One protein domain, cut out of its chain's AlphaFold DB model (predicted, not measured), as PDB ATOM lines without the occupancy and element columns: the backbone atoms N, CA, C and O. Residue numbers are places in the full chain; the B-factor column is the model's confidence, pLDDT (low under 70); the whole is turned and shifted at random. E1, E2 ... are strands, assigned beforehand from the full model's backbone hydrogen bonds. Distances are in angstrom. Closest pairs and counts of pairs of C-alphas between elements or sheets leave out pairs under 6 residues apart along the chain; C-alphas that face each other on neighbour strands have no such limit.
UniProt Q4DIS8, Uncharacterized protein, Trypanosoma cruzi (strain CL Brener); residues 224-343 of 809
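This is residues 224 to 343 of the 809 residues of an uncharacterized protein of Trypanosoma cruzi (strain CL Brener) (UniProt Q4DIS8). Two four-stranded sheets make a sandwich that is only partly face to face, its strands crossed at 48 degrees: the E1 and E2 side of the first sheet packs on the E5 and E6 side of the second. Each sheet is a meander, each strand the antiparallel neighbour of the one before, and the long link from E7 to E8 comes back to pair briefly with bent E4. The printed part has 120 residues, no named helix and eight named strands, E1 to E8 in chain order; the sheets' orders are E1 E2 E3 E4 and E5 E6 E7 E8. The class is all strand, though under half of the residues, 54, are in named elements. The whole is compact, with a radius of gyration of the C-alphas of 14.0 A and spans of 43 by 36 by 21 A.

After residues 224 to 237, which hold no named element, E1, residues 238 to 241, forms a hairpin with E2, residues 251 to 256; N 240 and O 253 are 2.9 A apart, within hydrogen-bond range. E3, residues 259 to 265, is antiparallel to E2 at 154 degrees, with N 254 and O 261 at 2.8 A. E4, residues 270 to 277, pairs with E3 through N 262 and O 274 at 2.8 A, and bends by 55 degrees at residue 273. This sheet is strongly twisted. E5, residues 287 to 292, begins the second sheet and is apart from E4. The closest C-alphas of E1 and E5 are those of Thr 240 and Cys 289, 6.2 A apart. E6, residues 299 to 306, is antiparallel to E5, with N 301 and O 291 at 2.8 A. E7, residues 309 to 316, forms a hairpin with E6, with N 304 and O 311 at 2.9 A. Residues 328 to 329 pair, parallel, with residues 274 to 275 of E4. E8, residues 333 to 339, is an edge strand, with N 312 of E7 and O 336 at 2.8 A.

E1 begins at C-alpha 238, (125.602, 72.661, 43.160), and measures 10.8 A from first to last C-alpha. E2, E3 and E4 measure 16.5, 19.0 and 20.5 A. E5 measures 17.6 A, and E6 and E7 22.7 A each. E8, 16.8 A, ends at C-alpha 339, (142.334, 73.193, 53.297).

The two C-alphas farthest apart are those of Thr 268 and Glu 343, at 45.3 A. The printed part has no cut. The link from E7 to E8, 16 residues, is long. Mean pLDDT of the printed part is 75.9; 34 residues are under 70, among them 227 to 234 and 318 to 326.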
ATOM      1  N   PHE A 224     119.135  70.474  28.803       84.18
ATOM      2  CA  PHE A 224     120.435  69.813  28.761       84.18
ATOM      3  C   PHE A 224     120.422  68.570  29.658       84.18
ATOM      4  O   PHE A 224     120.023  68.671  30.818       84.18
ATOM      5  N   CYS A 225     120.888  67.420  29.165       82.51
ATOM      6  CA  CYS A 225     121.001  66.184  29.950       82.51
ATOM      7  C   CYS A 225     122.442  65.951  30.415       82.51
ATOM      8  O   CYS A 225     123.386  66.122  29.644       82.51
ATOM      9  N   PHE A 226     122.616  65.485  31.654       76.88
ATOM     10  CA  PHE A 226     123.919  65.029  32.159       76.88
ATOM     11  C   PHE A 226     124.254  63.584  31.736       76.88
ATOM     12  O   PHE A 226     125.322  63.059  32.039       76.88
ATOM     13  N   THR A 227     123.365  62.922  31.003       69.97
ATOM     14  CA  THR A 227     123.551  61.567  30.481       69.97
ATOM     15  C   THR A 227     124.022  61.605  29.018       69.97
ATOM     16  O   THR A 227     123.665  62.497  28.256       69.97
ATOM     17  N   GLY A 228     124.871  60.648  28.615       60.51
ATOM     18  CA  GLY A 228     125.238  60.424  27.203       60.51
ATOM     19  C   GLY A 228     126.612  60.931  26.734       60.51
ATOM     20  O   GLY A 228     127.061  60.523  25.668       60.51
ATOM     21  N   SER A 229     127.328  61.743  27.519       62.30
ATOM     22  CA  SER A 229     128.705  62.177  27.215       62.30
ATOM     23  C   SER A 229     129.624  61.968  28.425       62.30
ATOM     24  O   SER A 229     129.183  62.209  29.548       62.30
ATOM     25  N   PRO A 230     130.900  61.563  28.254       58.94
ATOM     26  CA  PRO A 230     131.850  61.458  29.368       58.94
ATOM     27  C   PRO A 230     132.094  62.805  30.076       58.94
ATOM     28  O   PRO A 230     132.351  62.825  31.273       58.94
ATOM     29  N   LEU A 231     131.938  63.936  29.373       56.87
ATOM     30  CA  LEU A 231     131.960  65.283  29.975       56.87
ATOM     31  C   LEU A 231     130.658  65.609  30.736       56.87
ATOM     32  O   LEU A 231     130.622  66.479  31.609       56.87
ATOM     33  N   ALA A 232     129.567  64.920  30.399       57.20
ATOM     34  CA  ALA A 232     128.268  65.074  31.038       57.20
ATOM     35  C   ALA A 232     128.111  64.156  32.265       57.20
ATOM     36  O   ALA A 232     127.447  64.560  33.217       57.20
ATOM     37  N   SER A 233     128.784  62.995  32.289       57.08
ATOM     38  CA  SER A 233     128.498  61.874  33.201       57.08
ATOM     39  C   SER A 233     128.718  62.143  34.690       57.08
ATOM     40  O   SER A 233     128.311  61.332  35.521       57.08
ATOM     41  N   LEU A 234     129.378  63.244  35.054       65.63
ATOM     42  CA  LEU A 234     129.529  63.626  36.452       65.63
ATOM     43  C   LEU A 234     128.300  64.394  36.931       65.63
ATOM     44  O   LEU A 234     127.908  65.421  36.370       65.63
ATOM     45  N   VAL A 235     127.706  63.869  37.999       77.28
ATOM     46  CA  VAL A 235     126.487  64.391  38.610       77.28
ATOM     47  C   VAL A 235     126.746  65.780  39.191       77.28
ATOM     48  O   VAL A 235     127.699  65.988  39.945       77.28
ATOM     49  N   ALA A 236     125.884  66.735  38.839       84.04
ATOM     50  CA  ALA A 236     125.909  68.078  39.406       84.04
ATOM     51  C   ALA A 236     125.602  68.046  40.912       84.04
ATOM     52  O   ALA A 236     124.660  67.376  41.335       84.04
ATOM     53  N   SER A 237     126.365  68.793  41.717       83.97
ATOM     54  CA  SER A 237     126.169  68.869  43.176       83.97
ATOM     55  C   SER A 237     125.748  70.252  43.670       83.97
ATOM     56  O   SER A 237     125.073  70.364  44.690       83.97
ATOM     57  N   CYS A 238     126.100  71.310  42.941       85.39
ATOM     58  CA  CYS A 238     125.602  72.661  43.160       85.39
ATOM     59  C   CYS A 238     125.739  73.485  41.875       85.39
ATOM     60  O   CYS A 238     126.523  73.159  40.981       85.39
ATOM     61  N   ALA A 239     124.946  74.545  41.762       89.46
ATOM     62  CA  ALA A 239     125.014  75.479  40.648       89.46
ATOM     63  C   ALA A 239     124.633  76.881  41.117       89.46
ATOM     64  O   ALA A 239     123.877  77.014  42.079       89.46
ATOM     65  N   THR A 240     125.136  77.902  40.434       87.06
ATOM     66  CA  THR A 240     124.827  79.304  40.724       87.06
ATOM     67  C   THR A 240     124.888  80.147  39.454       87.06
ATOM     68  O   THR A 240     125.650  79.842  38.527       87.06
ATOM     69  N   ARG A 241     124.079  81.207  39.396       84.95
ATOM     70  CA  ARG A 241     124.149  82.199  38.316       84.95
ATOM     71  C   ARG A 241     125.401  83.060  38.474       84.95
ATOM     72  O   ARG A 241     125.818  83.351  39.594       84.95
ATOM     73  N   VAL A 242     125.991  83.492  37.364       78.47
ATOM     74  CA  VAL A 242     127.130  84.419  37.404       78.47
ATOM     75  C   VAL A 242     126.626  85.823  37.721       78.47
ATOM     76  O   VAL A 242     125.779  86.363  37.012       78.47
ATOM     77  N   LEU A 243     127.138  86.421  38.795       72.13
ATOM     78  CA  LEU A 243     126.793  87.787  39.190       72.13
ATOM     79  C   LEU A 243     127.699  88.817  38.496       72.13
ATOM     80  O   LEU A 243     128.873  88.553  38.248       72.13
ATOM     81  N   GLY A 244     127.176  90.021  38.236       63.74
ATOM     82  CA  GLY A 244     127.938  91.120  37.619       63.74
ATOM     83  C   GLY A 244     127.986  91.099  36.087       63.74
ATOM     84  O   GLY A 244     128.725  91.884  35.501       63.74
ATOM     85  N   CYS A 245     127.212  90.224  35.448       59.48
ATOM     86  CA  CYS A 245     127.027  90.197  34.002       59.48
ATOM     87  C   CYS A 245     126.137  91.354  33.507       59.48
ATOM     88  O   CYS A 245     125.225  91.794  34.215       59.48
ATOM     89  N   ASP A 246     126.352  91.795  32.264       56.48
ATOM     90  CA  ASP A 246     125.414  92.675  31.559       56.48
ATOM     91  C   ASP A 246     124.052  91.985  31.366       56.48
ATOM     92  O   ASP A 246     123.962  90.756  31.360       56.48
ATOM     93  N   ARG A 247     122.982  92.767  31.146       57.00
ATOM     94  CA  ARG A 247     121.588  92.274  31.023       57.00
ATOM     95  C   ARG A 247     121.376  91.151  29.996       57.00
ATOM     96  O   ARG A 247     120.333  90.520  30.037       57.00
ATOM     97  N   ASN A 248     122.326  90.908  29.095       58.51
ATOM     98  CA  ASN A 248     122.230  89.887  28.053       58.51
ATOM     99  C   ASN A 248     123.161  88.679  28.266       58.51
ATOM    100  O   ASN A 248     123.097  87.745  27.470       58.51
ATOM    101  N   ASP A 249     124.030  88.672  29.285       66.17
ATOM    102  CA  ASP A 249     124.992  87.581  29.499       66.17
ATOM    103  C   ASP A 249     124.529  86.620  30.602       66.17
ATOM    104  O   ASP A 249     124.925  86.679  31.769       66.17
ATOM    105  N   TYR A 250     123.636  85.718  30.207       79.08
ATOM    106  CA  TYR A 250     123.036  84.720  31.079       79.08
ATOM    107  C   TYR A 250     123.913  83.476  31.176       79.08
ATOM    108  O   TYR A 250     123.844  82.565  30.347       79.08
ATOM    109  N   ARG A 251     124.738  83.427  32.225       84.82
ATOM    110  CA  ARG A 251     125.630  82.298  32.501       84.82
ATOM    111  C   ARG A 251     125.278  81.593  33.801       84.82
ATOM    112  O   ARG A 251     124.995  82.223  34.820       84.82
ATOM    113  N   LEU A 252     125.361  80.270  33.761       89.25
ATOM    114  CA  LEU A 252     125.180  79.381  34.899       89.25
ATOM    115  C   LEU A 252     126.454  78.559  35.093       89.25
ATOM    116  O   LEU A 252     126.890  77.870  34.171       89.25
ATOM    117  N   VAL A 253     127.035  78.601  36.292       89.78
ATOM    118  CA  VAL A 253     128.151  77.722  36.661       89.78
ATOM    119  C   VAL A 253     127.600  76.540  37.440       89.78
ATOM    120  O   VAL A 253     126.871  76.718  38.414       89.78
ATOM    121  N   VAL A 254     127.958  75.332  37.018       90.75
ATOM    122  CA  VAL A 254     127.571  74.066  37.643       90.75
ATOM    123  C   VAL A 254     128.833  73.358  38.110       90.75
ATOM    124  O   VAL A 254     129.732  73.096  37.310       90.75
ATOM    125  N   ALA A 255     128.894  73.023  39.395       90.03
ATOM    126  CA  ALA A 255     130.005  72.292  39.979       90.03
ATOM    127  C   ALA A 255     129.697  70.801  40.118       90.03
ATOM    128  O   ALA A 255     128.558  70.357  40.312       90.03
ATOM    129  N   SER A 256     130.748  70.009  39.988       88.58
ATOM    130  CA  SER A 256     130.762  68.562  40.169       88.58
ATOM    131  C   SER A 256     132.130  68.164  40.724       88.58
ATOM    132  O   SER A 256     133.059  68.973  40.666       88.58
ATOM    133  N   PRO A 257     132.289  66.952  41.277       84.23
ATOM    134  CA  PRO A 257     133.603  66.486  41.714       84.23
ATOM    135  C   PRO A 257     134.627  66.644  40.582       84.23
ATOM    136  O   PRO A 257     134.355  66.218  39.462       84.23
ATOM    137  N   CYS A 258     135.756  67.293  40.863       84.09
ATOM    138  CA  CYS A 258     136.847  67.612  39.932       84.09
ATOM    139  C   CYS A 258     136.526  68.542  38.742       84.09
ATOM    140  O   CYS A 258     137.437  68.829  37.967       84.09
ATOM    141  N   TRP A 259     135.294  69.038  38.563       86.98
ATOM    142  CA  TRP A 259     134.920  69.805  37.363       86.98
ATOM    143  C   TRP A 259     133.994  70.986  37.655       86.98
ATOM    144  O   TRP A 259     133.028  70.878  38.412       86.98
ATOM    145  N   LEU A 260     134.229  72.100  36.958       89.26
ATOM    146  CA  LEU A 260     133.276  73.202  36.836       89.26
ATOM    147  C   LEU A 260     132.843  73.334  35.373       89.26
ATOM    148  O   LEU A 260     133.659  73.282  34.452       89.26
ATOM    149  N   ARG A 261     131.541  73.504  35.156       88.74
ATOM    150  CA  ARG A 261     130.914  73.627  33.837       88.74
ATOM    151  C   ARG A 261     130.192  74.959  33.745       88.74
ATOM    152  O   ARG A 261     129.527  75.360  34.696       88.74
ATOM    153  N   ILE A 262     130.318  75.633  32.612       88.82
ATOM    154  CA  ILE A 262     129.727  76.948  32.376       88.82
ATOM    155  C   ILE A 262     128.751  76.811  31.220       88.82
ATOM    156  O   ILE A 262     129.116  76.431  30.105       88.82
ATOM    157  N   PHE A 263     127.500  77.129  31.512       87.78
ATOM    158  CA  PHE A 263     126.408  77.078  30.566       87.78
ATOM    159  C   PHE A 263     125.975  78.486  30.205       87.78
ATOM    160  O   PHE A 263     125.839  79.341  31.079       87.78
ATOM    161  N   THR A 264     125.711  78.699  28.924       86.87
ATOM    162  CA  THR A 264     124.970  79.866  28.460       86.87
ATOM    163  C   THR A 264     123.497  79.497  28.407       86.87
ATOM    164  O   THR A 264     123.116  78.474  27.830       86.87
ATOM    165  N   VAL A 265     122.683  80.317  29.058       85.53
ATOM    166  CA  VAL A 265     121.244  80.129  29.200       85.53
ATOM    167  C   VAL A 265     120.546  81.121  28.281       85.53
ATOM    168  O   VAL A 265     120.790  82.318  28.329       85.53
ATOM    169  N   SER A 266     119.648  80.624  27.448       82.46
ATOM    170  CA  SER A 266     118.681  81.440  26.720       82.46
ATOM    171  C   SER A 266     117.273  81.088  27.194       82.46
ATOM    172  O   SER A 266     117.087  80.163  27.986       82.46
ATOM    173  N   THR A 267     116.264  81.802  26.702       77.31
ATOM    174  CA  THR A 267     114.860  81.534  27.048       77.31
ATOM    175  C   THR A 267     114.381  80.149  26.605       77.31
ATOM    176  O   THR A 267     113.444  79.621  27.200       77.31
ATOM    177  N   THR A 268     115.016  79.548  25.593       76.61
ATOM    178  CA  THR A 268     114.603  78.257  25.017       76.61
ATOM    179  C   THR A 268     115.669  77.167  25.080       76.61
ATOM    180  O   THR A 268     115.331  75.986  25.049       76.61
ATOM    181  N   HIS A 269     116.950  77.526  25.173       82.02
ATOM    182  CA  HIS A 269     118.062  76.578  25.096       82.02
ATOM    183  C   HIS A 269     119.111  76.809  26.179       82.02
ATOM    184  O   HIS A 269     119.380  77.944  26.579       82.02
ATOM    185  N   VAL A 270     119.748  75.718  26.599       86.00
ATOM    186  CA  VAL A 270     120.915  75.731  27.482       86.00
ATOM    187  C   VAL A 270     122.061  75.051  26.752       86.00
ATOM    188  O   VAL A 270     121.935  73.911  26.312       86.00
ATOM    189  N   HIS A 271     123.190  75.745  26.634       83.47
ATOM    190  CA  HIS A 271     124.361  75.229  25.933       83.47
ATOM    191  C   HIS A 271     125.578  75.225  26.846       83.47
ATOM    192  O   HIS A 271     125.898  76.237  27.468       83.47
ATOM    193  N   LEU A 272     126.269  74.085  26.909       85.06
ATOM    194  CA  LEU A 272     127.584  73.999  27.536       85.06
ATOM    195  C   LEU A 272     128.576  74.754  26.654       85.06
ATOM    196  O   LEU A 272     128.862  74.318  25.542       85.06
ATOM    197  N   THR A 273     129.087  75.881  27.141       83.19
ATOM    198  CA  THR A 273     130.056  76.682  26.384       83.19
ATOM    199  C   THR A 273     131.478  76.380  26.805       83.19
ATOM    200  O   THR A 273     132.362  76.288  25.959       83.19
ATOM    201  N   HIS A 274     131.700  76.185  28.104       85.16
ATOM    202  CA  HIS A 274     133.034  75.979  28.640       85.16
ATOM    203  C   HIS A 274     133.026  74.965  29.775       85.16
ATOM    204  O   HIS A 274     132.048  74.828  30.514       85.16
ATOM    205  N   TYR A 275     134.147  74.278  29.947       87.84
ATOM    206  CA  TYR A 275     134.372  73.397  31.084       87.84
ATOM    207  C   TYR A 275     135.821  73.501  31.557       87.84
ATOM    208  O   TYR A 275     136.725  73.816  30.781       87.84
ATOM    209  N   VAL A 276     136.043  73.257  32.844       87.54
ATOM    210  CA  VAL A 276     137.367  73.313  33.460       87.54
ATOM    211  C   VAL A 276     137.525  72.196  34.481       87.54
ATOM    212  O   VAL A 276     136.635  71.940  35.294       87.54
ATOM    213  N   GLU A 277     138.673  71.532  34.417       87.11
ATOM    214  CA  GLU A 277     139.094  70.566  35.420       87.11
ATOM    215  C   GLU A 277     139.703  71.319  36.607       87.11
ATOM    216  O   GLU A 277     140.547  72.201  36.440       87.11
ATOM    217  N   VAL A 278     139.265  70.971  37.812       86.91
ATOM    218  CA  VAL A 278     139.774  71.515  39.073       86.91
ATOM    219  C   VAL A 278     140.328  70.342  39.881       86.91
ATOM    220  O   VAL A 278     139.601  69.767  40.692       86.91
ATOM    221  N   PRO A 279     141.604  69.959  39.674       79.99
ATOM    222  CA  PRO A 279     142.172  68.756  40.282       79.99
ATOM    223  C   PRO A 279     142.095  68.748  41.810       79.99
ATOM    224  O   PRO A 279     141.908  67.703  42.410       79.99
ATOM    225  N   SER A 280     142.184  69.913  42.457       81.29
ATOM    226  CA  SER A 280     142.102  70.043  43.918       81.29
ATOM    227  C   SER A 280     140.701  69.795  44.501       81.29
ATOM    228  O   SER A 280     140.557  69.710  45.723       81.29
ATOM    229  N   LEU A 281     139.665  69.672  43.666       82.81
ATOM    230  CA  LEU A 281     138.272  69.473  44.073       82.81
ATOM    231  C   LEU A 281     137.914  67.978  44.137       82.81
ATOM    232  O   LEU A 281     137.056  67.498  43.402       82.81
ATOM    233  N   TYR A 282     138.569  67.234  45.030       74.91
ATOM    234  CA  TYR A 282     138.363  65.784  45.181       74.91
ATOM    235  C   TYR A 282     137.048  65.400  45.889       74.91
ATOM    236  O   TYR A 282     136.604  64.256  45.802       74.91
ATOM    237  N   GLY A 283     136.441  66.332  46.628       76.03
ATOM    238  CA  GLY A 283     135.197  66.116  47.372       76.03
ATOM    239  C   GLY A 283     133.952  66.551  46.601       76.03
ATOM    240  O   GLY A 283     134.044  67.274  45.614       76.03
ATOM    241  N   VAL A 284     132.771  66.150  47.087       82.06
ATOM    242  CA  VAL A 284     131.487  66.642  46.560       82.06
ATOM    243  C   VAL A 284     131.344  68.127  46.912       82.06
ATOM    244  O   VAL A 284     131.310  68.453  48.103       82.06
ATOM    245  N   PRO A 285     131.248  69.030  45.920       85.65
ATOM    246  CA  PRO A 285     131.073  70.451  46.194       85.65
ATOM    247  C   PRO A 285     129.765  70.717  46.949       85.65
ATOM    248  O   PRO A 285     128.698  70.302  46.494       85.65
ATOM    249  N   THR A 286     129.850  71.414  48.083       79.10
ATOM    250  CA  THR A 286     128.727  71.754  48.971       79.10
ATOM    251  C   THR A 286     128.131  73.122  48.668       79.10
ATOM    252  O   THR A 286     126.925  73.309  48.798       79.10
ATOM    253  N   ALA A 287     128.962  74.076  48.248       80.80
ATOM    254  CA  ALA A 287     128.553  75.439  47.934       80.80
ATOM    255  C   ALA A 287     129.383  75.992  46.776       80.80
ATOM    256  O   ALA A 287     130.558  75.652  46.630       80.80
ATOM    257  N   LEU A 288     128.771  76.858  45.973       85.98
ATOM    258  CA  LEU A 288     129.395  77.494  44.820       85.98
ATOM    259  C   LEU A 288     128.929  78.943  44.724       85.98
ATOM    260  O   LEU A 288     127.752  79.237  44.916       85.98
ATOM    261  N   CYS A 289     129.856  79.830  44.397       84.53
ATOM    262  CA  CYS A 289     129.608  81.229  44.112       84.53
ATOM    263  C   CYS A 289     130.435  81.638  42.889       84.53
ATOM    264  O   CYS A 289     131.615  81.298  42.807       84.53
ATOM    265  N   SER A 290     129.823  82.366  41.952       84.21
ATOM    266  CA  SER A 290     130.494  82.859  40.752       84.21
ATOM    267  C   SER A 290     130.165  84.323  40.473       84.21
ATOM    268  O   SER A 290     129.011  84.744  40.576       84.21
ATOM    269  N   MET A 291     131.180  85.099  40.101       79.33
ATOM    270  CA  MET A 291     131.052  86.521  39.786       79.33
ATOM    271  C   MET A 291     132.038  86.968  38.708       79.33
ATOM    272  O   MET A 291     133.129  86.416  38.569       79.33
ATOM    273  N   MET A 292     131.677  88.009  37.969       72.21
ATOM    274  CA  MET A 292     132.591  88.699  37.064       72.21
ATOM    275  C   MET A 292     133.539  89.588  37.872       72.21
ATOM    276  O   MET A 292     133.096  90.382  38.698       72.21
ATOM    277  N   SER A 293     134.851  89.454  37.647       64.37
ATOM    278  CA  SER A 293     135.845  90.294  38.341       64.37
ATOM    279  C   SER A 293     135.819  91.745  37.856       64.37
ATOM    280  O   SER A 293     136.206  92.650  38.586       64.37
ATOM    281  N   ASP A 294     135.406  91.964  36.609       59.73
ATOM    282  CA  ASP A 294     135.373  93.261  35.943       59.73
ATOM    283  C   ASP A 294     134.335  93.160  34.817       59.73
ATOM    284  O   ASP A 294     134.386  92.218  34.028       59.73
ATOM    285  N   ALA A 295     133.389  94.101  34.746       55.81
ATOM    286  CA  ALA A 295     132.327  94.091  33.734       55.81
ATOM    287  C   ALA A 295     132.884  94.135  32.298       55.81
ATOM    288  O   ALA A 295     132.255  93.645  31.368       55.81
ATOM    289  N   SER A 296     134.087  94.694  32.120       54.17
ATOM    290  CA  SER A 296     134.754  94.780  30.821       54.17
ATOM    291  C   SER A 296     135.579  93.540  30.461       54.17
ATOM    292  O   SER A 296     135.906  93.344  29.289       54.17
ATOM    293  N   LYS A 297     135.941  92.694  31.440       58.14
ATOM    294  CA  LYS A 297     136.839  91.551  31.225       58.14
ATOM    295  C   LYS A 297     136.092  90.235  31.296       58.14
ATOM    296  O   LYS A 297     135.302  89.978  32.189       58.14
ATOM    297  N   SER A 298     136.510  89.312  30.444       67.70
ATOM    298  CA  SER A 298     136.119  87.901  30.405       67.70
ATOM    299  C   SER A 298     136.482  87.079  31.656       67.70
ATOM    300  O   SER A 298     136.325  85.861  31.652       67.70
ATOM    301  N   THR A 299     137.018  87.686  32.720       78.70
ATOM    302  CA  THR A 299     137.547  86.941  33.872       78.70
ATOM    303  C   THR A 299     136.474  86.733  34.932       78.70
ATOM    304  O   THR A 299     136.008  87.680  35.569       78.70
ATOM    305  N   MET A 300     136.126  85.472  35.155       81.01
ATOM    306  CA  MET A 300     135.161  85.051  36.159       81.01
ATOM    307  C   MET A 300     135.904  84.518  37.383       81.01
ATOM    308  O   MET A 300     136.804  83.689  37.248       81.01
ATOM    309  N   ARG A 301     135.530  85.008  38.565       83.72
ATOM    310  CA  ARG A 301     136.016  84.546  39.865       83.72
ATOM    311  C   ARG A 301     135.011  83.580  40.461       83.72
ATOM    312  O   ARG A 301     133.819  83.883  40.523       83.72
ATOM    313  N   VAL A 302     135.498  82.433  40.918       86.48
ATOM    314  CA  VAL A 302     134.669  81.372  41.481       86.48
ATOM    315  C   VAL A 302     135.214  80.911  42.818       86.48
ATOM    316  O   VAL A 302     136.399  80.611  42.961       86.48
ATOM    317  N   PHE A 303     134.299  80.811  43.776       85.35
ATOM    318  CA  PHE A 303     134.516  80.176  45.064       85.35
ATOM    319  C   PHE A 303     133.735  78.871  45.091       85.35
ATOM    320  O   PHE A 303     132.516  78.863  44.899       85.35
ATOM    321  N   VAL A 304     134.429  77.766  45.333       87.21
ATOM    322  CA  VAL A 304     133.815  76.449  45.484       87.21
ATOM    323  C   VAL A 304     134.258  75.837  46.802       87.21
ATOM    324  O   VAL A 304     135.437  75.847  47.146       87.21
ATOM    325  N   SER A 305     133.296  75.329  47.562       84.26
ATOM    326  CA  SER A 305     133.544  74.631  48.819       84.26
ATOM    327  C   SER A 305     133.258  73.152  48.653       84.26
ATOM    328  O   SER A 305     132.240  72.779  48.077       84.26
ATOM    329  N   ALA A 306     134.116  72.331  49.236       81.35
ATOM    330  CA  ALA A 306     133.938  70.917  49.508       81.35
ATOM    331  C   ALA A 306     134.291  70.651  50.989       81.35
ATOM    332  O   ALA A 306     134.870  71.513  51.660       81.35
ATOM    333  N   PRO A 307     133.954  69.480  51.555       73.59
ATOM    334  CA  PRO A 307     134.375  69.139  52.910       73.59
ATOM    335  C   PRO A 307     135.897  69.291  53.067       73.59
ATOM    336  O   PRO A 307     136.647  68.742  52.264       73.59
ATOM    337  N   MET A 308     136.341  70.038  54.088       69.89
ATOM    338  CA  MET A 308     137.758  70.317  54.383       69.89
ATOM    339  C   MET A 308     138.526  71.117  53.316       69.89
ATOM    340  O   MET A 308     139.752  71.184  53.388       69.89
ATOM    341  N   CYS A 309     137.855  71.699  52.315       78.60
ATOM    342  CA  CYS A 309     138.530  72.391  51.219       78.60
ATOM    343  C   CYS A 309     137.667  73.516  50.638       78.60
ATOM    344  O   CYS A 309     136.558  73.289  50.166       78.60
ATOM    345  N   ILE A 310     138.196  74.732  50.622       79.53
ATOM    346  CA  ILE A 310     137.605  75.894  49.966       79.53
ATOM    347  C   ILE A 310     138.607  76.356  48.922       79.53
ATOM    348  O   ILE A 310     139.777  76.581  49.231       79.53
ATOM    349  N   LEU A 311     138.156  76.490  47.686       84.01
ATOM    350  CA  LEU A 311     138.984  76.911  46.570       84.01
ATOM    351  C   LEU A 311     138.467  78.242  46.041       84.01
ATOM    352  O   LEU A 311     137.279  78.388  45.754       84.01
ATOM    353  N   GLU A 312     139.384  79.184  45.878       84.52
ATOM    354  CA  GLU A 312     139.208  80.395  45.096       84.52
ATOM    355  C   GLU A 312     140.055  80.276  43.836       84.52
ATOM    356  O   GLU A 312     141.257  79.987  43.876       84.52
ATOM    357  N   GLY A 313     139.446  80.565  42.700       82.94
ATOM    358  CA  GLY A 313     140.200  80.726  41.478       82.94
ATOM    359  C   GLY A 313     139.445  81.502  40.432       82.94
ATOM    360  O   GLY A 313     138.266  81.827  40.575       82.94
ATOM    361  N   ASN A 314     140.173  81.808  39.371       86.74
ATOM    362  CA  ASN A 314     139.657  82.534  38.235       86.74
ATOM    363  C   ASN A 314     139.795  81.693  36.973       86.74
ATOM    364  O   ASN A 314     140.732  80.903  36.821       86.74
ATOM    365  N   PHE A 315     138.904  81.932  36.027       84.60
ATOM    366  CA  PHE A 315     139.041  81.447  34.664       84.60
ATOM    367  C   PHE A 315     138.613  82.541  33.681       84.60
ATOM    368  O   PHE A 315     137.760  83.378  33.980       84.60
ATOM    369  N   VAL A 316     139.251  82.564  32.511       79.73
ATOM    370  CA  VAL A 316     139.002  83.564  31.464       79.73
ATOM    371  C   VAL A 316     138.063  82.952  30.430       79.73
ATOM    372  O   VAL A 316     138.439  82.024  29.723       79.73
ATOM    373  N   VAL A 317     136.839  83.466  30.353       71.59
ATOM    374  CA  VAL A 317     135.776  82.978  29.468       71.59
ATOM    375  C   VAL A 317     135.557  83.969  28.337       71.59
ATOM    376  O   VAL A 317     135.097  85.083  28.581       71.59
ATOM    377  N   GLY A 318     135.847  83.575  27.097       64.21
ATOM    378  CA  GLY A 318     135.633  84.430  25.929       64.21
ATOM    379  C   GLY A 318     134.181  84.928  25.784       64.21
ATOM    380  O   GLY A 318     133.262  84.420  26.445       64.21
ATOM    381  N   PRO A 319     133.939  85.938  24.927       59.32
ATOM    382  CA  PRO A 319     132.579  86.289  24.537       59.32
ATOM    383  C   PRO A 319     131.876  85.044  23.989       59.32
ATOM    384  O   PRO A 319     132.493  84.224  23.307       59.32
ATOM    385  N   SER A 320     130.590  84.890  24.311       54.03
ATOM    386  CA  SER A 320     129.766  83.806  23.783       54.03
ATOM    387  C   SER A 320     129.565  84.032  22.286       54.03
ATOM    388  O   SER A 320     128.579  84.623  21.849       54.03
ATOM    389  N   ASN A 321     130.516  83.593  21.470       47.42
ATOM    390  CA  ASN A 321     130.229  83.390  20.067       47.42
ATOM    391  C   ASN A 321     129.178  82.280  20.046       47.42
ATOM    392  O   ASN A 321     129.451  81.183  20.525       47.42
ATOM    393  N   ASN A 322     127.978  82.558  19.530       46.72
ATOM    394  CA  ASN A 322     126.878  81.595  19.363       46.72
ATOM    395  C   ASN A 322     127.227  80.442  18.388       46.72
ATOM    396  O   ASN A 322     126.356  79.900  17.713       46.72
ATOM    397  N   VAL A 323     128.508  80.095  18.248       45.29
ATOM    398  CA  VAL A 323     128.999  79.011  17.413       45.29
ATOM    399  C   VAL A 323     128.671  77.710  18.131       45.29
ATOM    400  O   VAL A 323     129.331  77.280  19.072       45.29
ATOM    401  N   VAL A 324     127.563  77.137  17.682       48.49
ATOM    402  CA  VAL A 324     127.027  75.830  18.041       48.49
ATOM    403  C   VAL A 324     128.088  74.748  17.796       48.49
ATOM    404  O   VAL A 324     128.547  74.603  16.666       48.49
ATOM    405  N   GLY A 325     128.438  73.956  18.816       56.44
ATOM    406  CA  GLY A 325     129.029  72.628  18.595       56.44
ATOM    407  C   GLY A 325     129.990  72.121  19.666       56.44
ATOM    408  O   GLY A 325     129.735  71.073  20.253       56.44
ATOM    409  N   GLU A 326     131.086  72.830  19.931       63.53
ATOM    410  CA  GLU A 326     132.170  72.305  20.772       63.53
ATOM    411  C   GLU A 326     132.384  73.162  22.019       63.53
ATOM    412  O   GLU A 326     132.676  74.354  21.939       63.53
ATOM    413  N   ALA A 327     132.228  72.537  23.188       72.81
ATOM    414  CA  ALA A 327     132.543  73.167  24.460       72.81
ATOM    415  C   ALA A 327     134.059  73.372  24.573       72.81
ATOM    416  O   ALA A 327     134.835  72.443  24.343       72.81
ATOM    417  N   GLN A 328     134.484  74.573  24.956       79.59
ATOM    418  CA  GLN A 328     135.899  74.909  25.049       79.59
ATOM    419  C   GLN A 328     136.451  74.593  26.445       79.59
ATOM    420  O   GLN A 328     135.891  75.006  27.464       79.59
ATOM    421  N   GLN A 329     137.585  73.894  26.502       82.40
ATOM    422  CA  GLN A 329     138.315  73.710  27.754       82.40
ATOM    423  C   GLN A 329     138.981  75.027  28.167       82.40
ATOM    424  O   GLN A 329     139.714  75.636  27.386       82.40
ATOM    425  N   VAL A 330     138.736  75.458  29.402       84.32
ATOM    426  CA  VAL A 330     139.351  76.653  29.997       84.32
ATOM    427  C   VAL A 330     140.329  76.230  31.085       84.32
ATOM    428  O   VAL A 330     140.164  75.185  31.710       84.32
ATOM    429  N   ASN A 331     141.348  77.053  31.327       84.41
ATOM    430  CA  ASN A 331     142.323  76.822  32.384       84.41
ATOM    431  C   ASN A 331     141.855  77.432  33.713       84.41
ATOM    432  O   ASN A 331     141.444  78.594  33.761       84.41
ATOM    433  N   TRP A 332     141.967  76.661  34.799       85.72
ATOM    434  CA  TRP A 332     141.757  77.134  36.168       85.72
ATOM    435  C   TRP A 332     143.021  77.812  36.693       85.72
ATOM    436  O   TRP A 332     144.091  77.203  36.727       85.72
ATOM    437  N   THR A 333     142.899  79.054  37.153       84.68
ATOM    438  CA  THR A 333     143.968  79.743  37.883       84.68
ATOM    439  C   THR A 333     143.595  79.817  39.356       84.68
ATOM    440  O   THR A 333     142.761  80.626  39.756       84.68
ATOM    441  N   ALA A 334     144.182  78.935  40.169       82.06
ATOM    442  CA  ALA A 334     143.970  78.943  41.612       82.06
ATOM    443  C   ALA A 334     144.575  80.220  42.218       82.06
ATOM    444  O   ALA A 334     145.763  80.490  42.054       82.06
ATOM    445  N   VAL A 335     143.743  80.999  42.904       78.76
ATOM    446  CA  VAL A 335     144.132  82.238  43.598       78.76
ATOM    447  C   VAL A 335     144.369  81.953  45.075       78.76
ATOM    448  O   VAL A 335     145.329  82.453  45.663       78.76
ATOM    449  N   GLY A 336     143.511  81.116  45.656       75.34
ATOM    450  CA  GLY A 336     143.538  80.754  47.062       75.34
ATOM    451  C   GLY A 336     143.003  79.345  47.272       75.34
ATOM    452  O   GLY A 336     142.098  78.883  46.579       75.34
ATOM    453  N   SER A 337     143.575  78.644  48.241       78.14
ATOM    454  CA  SER A 337     143.041  77.377  48.725       78.14
ATOM    455  C   SER A 337     143.128  77.369  50.236       78.14
ATOM    456  O   SER A 337     144.204  77.579  50.797       78.14
ATOM    457  N   TRP A 338     142.009  77.089  50.880       75.67
ATOM    458  CA  TRP A 338     141.942  76.873  52.311       75.67
ATOM    459  C   TRP A 338     141.571  75.410  52.521       75.67
ATOM    460  O   TRP A 338     140.461  74.994  52.201       75.67
ATOM    461  N   ASN A 339     142.508  74.617  53.020       73.31
ATOM    462  CA  ASN A 339     142.334  73.193  53.297       73.31
ATOM    463  C   ASN A 339     142.829  72.868  54.717       73.31
ATOM    464  O   ASN A 339     143.185  73.781  55.458       73.31
ATOM    465  N   SER A 340     142.887  71.583  55.079       63.18
ATOM    466  CA  SER A 340     143.397  71.111  56.379       63.18
ATOM    467  C   SER A 340     144.859  71.471  56.675       63.18
ATOM    468  O   SER A 340     145.288  71.349  57.816       63.18
ATOM    469  N   GLU A 341     145.647  71.850  55.664       63.89
ATOM    470  CA  GLU A 341     147.018  72.338  55.863       63.89
ATOM    471  C   GLU A 341     147.042  73.839  56.200       63.89
ATOM    472  O   GLU A 341     147.978  74.321  56.836       63.89
ATOM    473  N   GLY A 342     146.007  74.576  55.783       55.46
ATOM    474  CA  GLY A 342     145.756  75.963  56.163       55.46
ATOM    475  C   GLY A 342     144.943  76.067  57.455       55.46
ATOM    476  O   GLY A 342     144.411  75.090  57.958       55.46
ATOM    477  N   GLU A 343     144.815  77.281  57.988       53.40
ATOM    478  CA  GLU A 343     144.189  77.638  59.281       53.40
ATOM    479  C   GLU A 343     142.740  77.131  59.523       53.40
ATOM    480  O   GLU A 343     142.163  77.376  60.587       53.40
TER     481      GLU A 343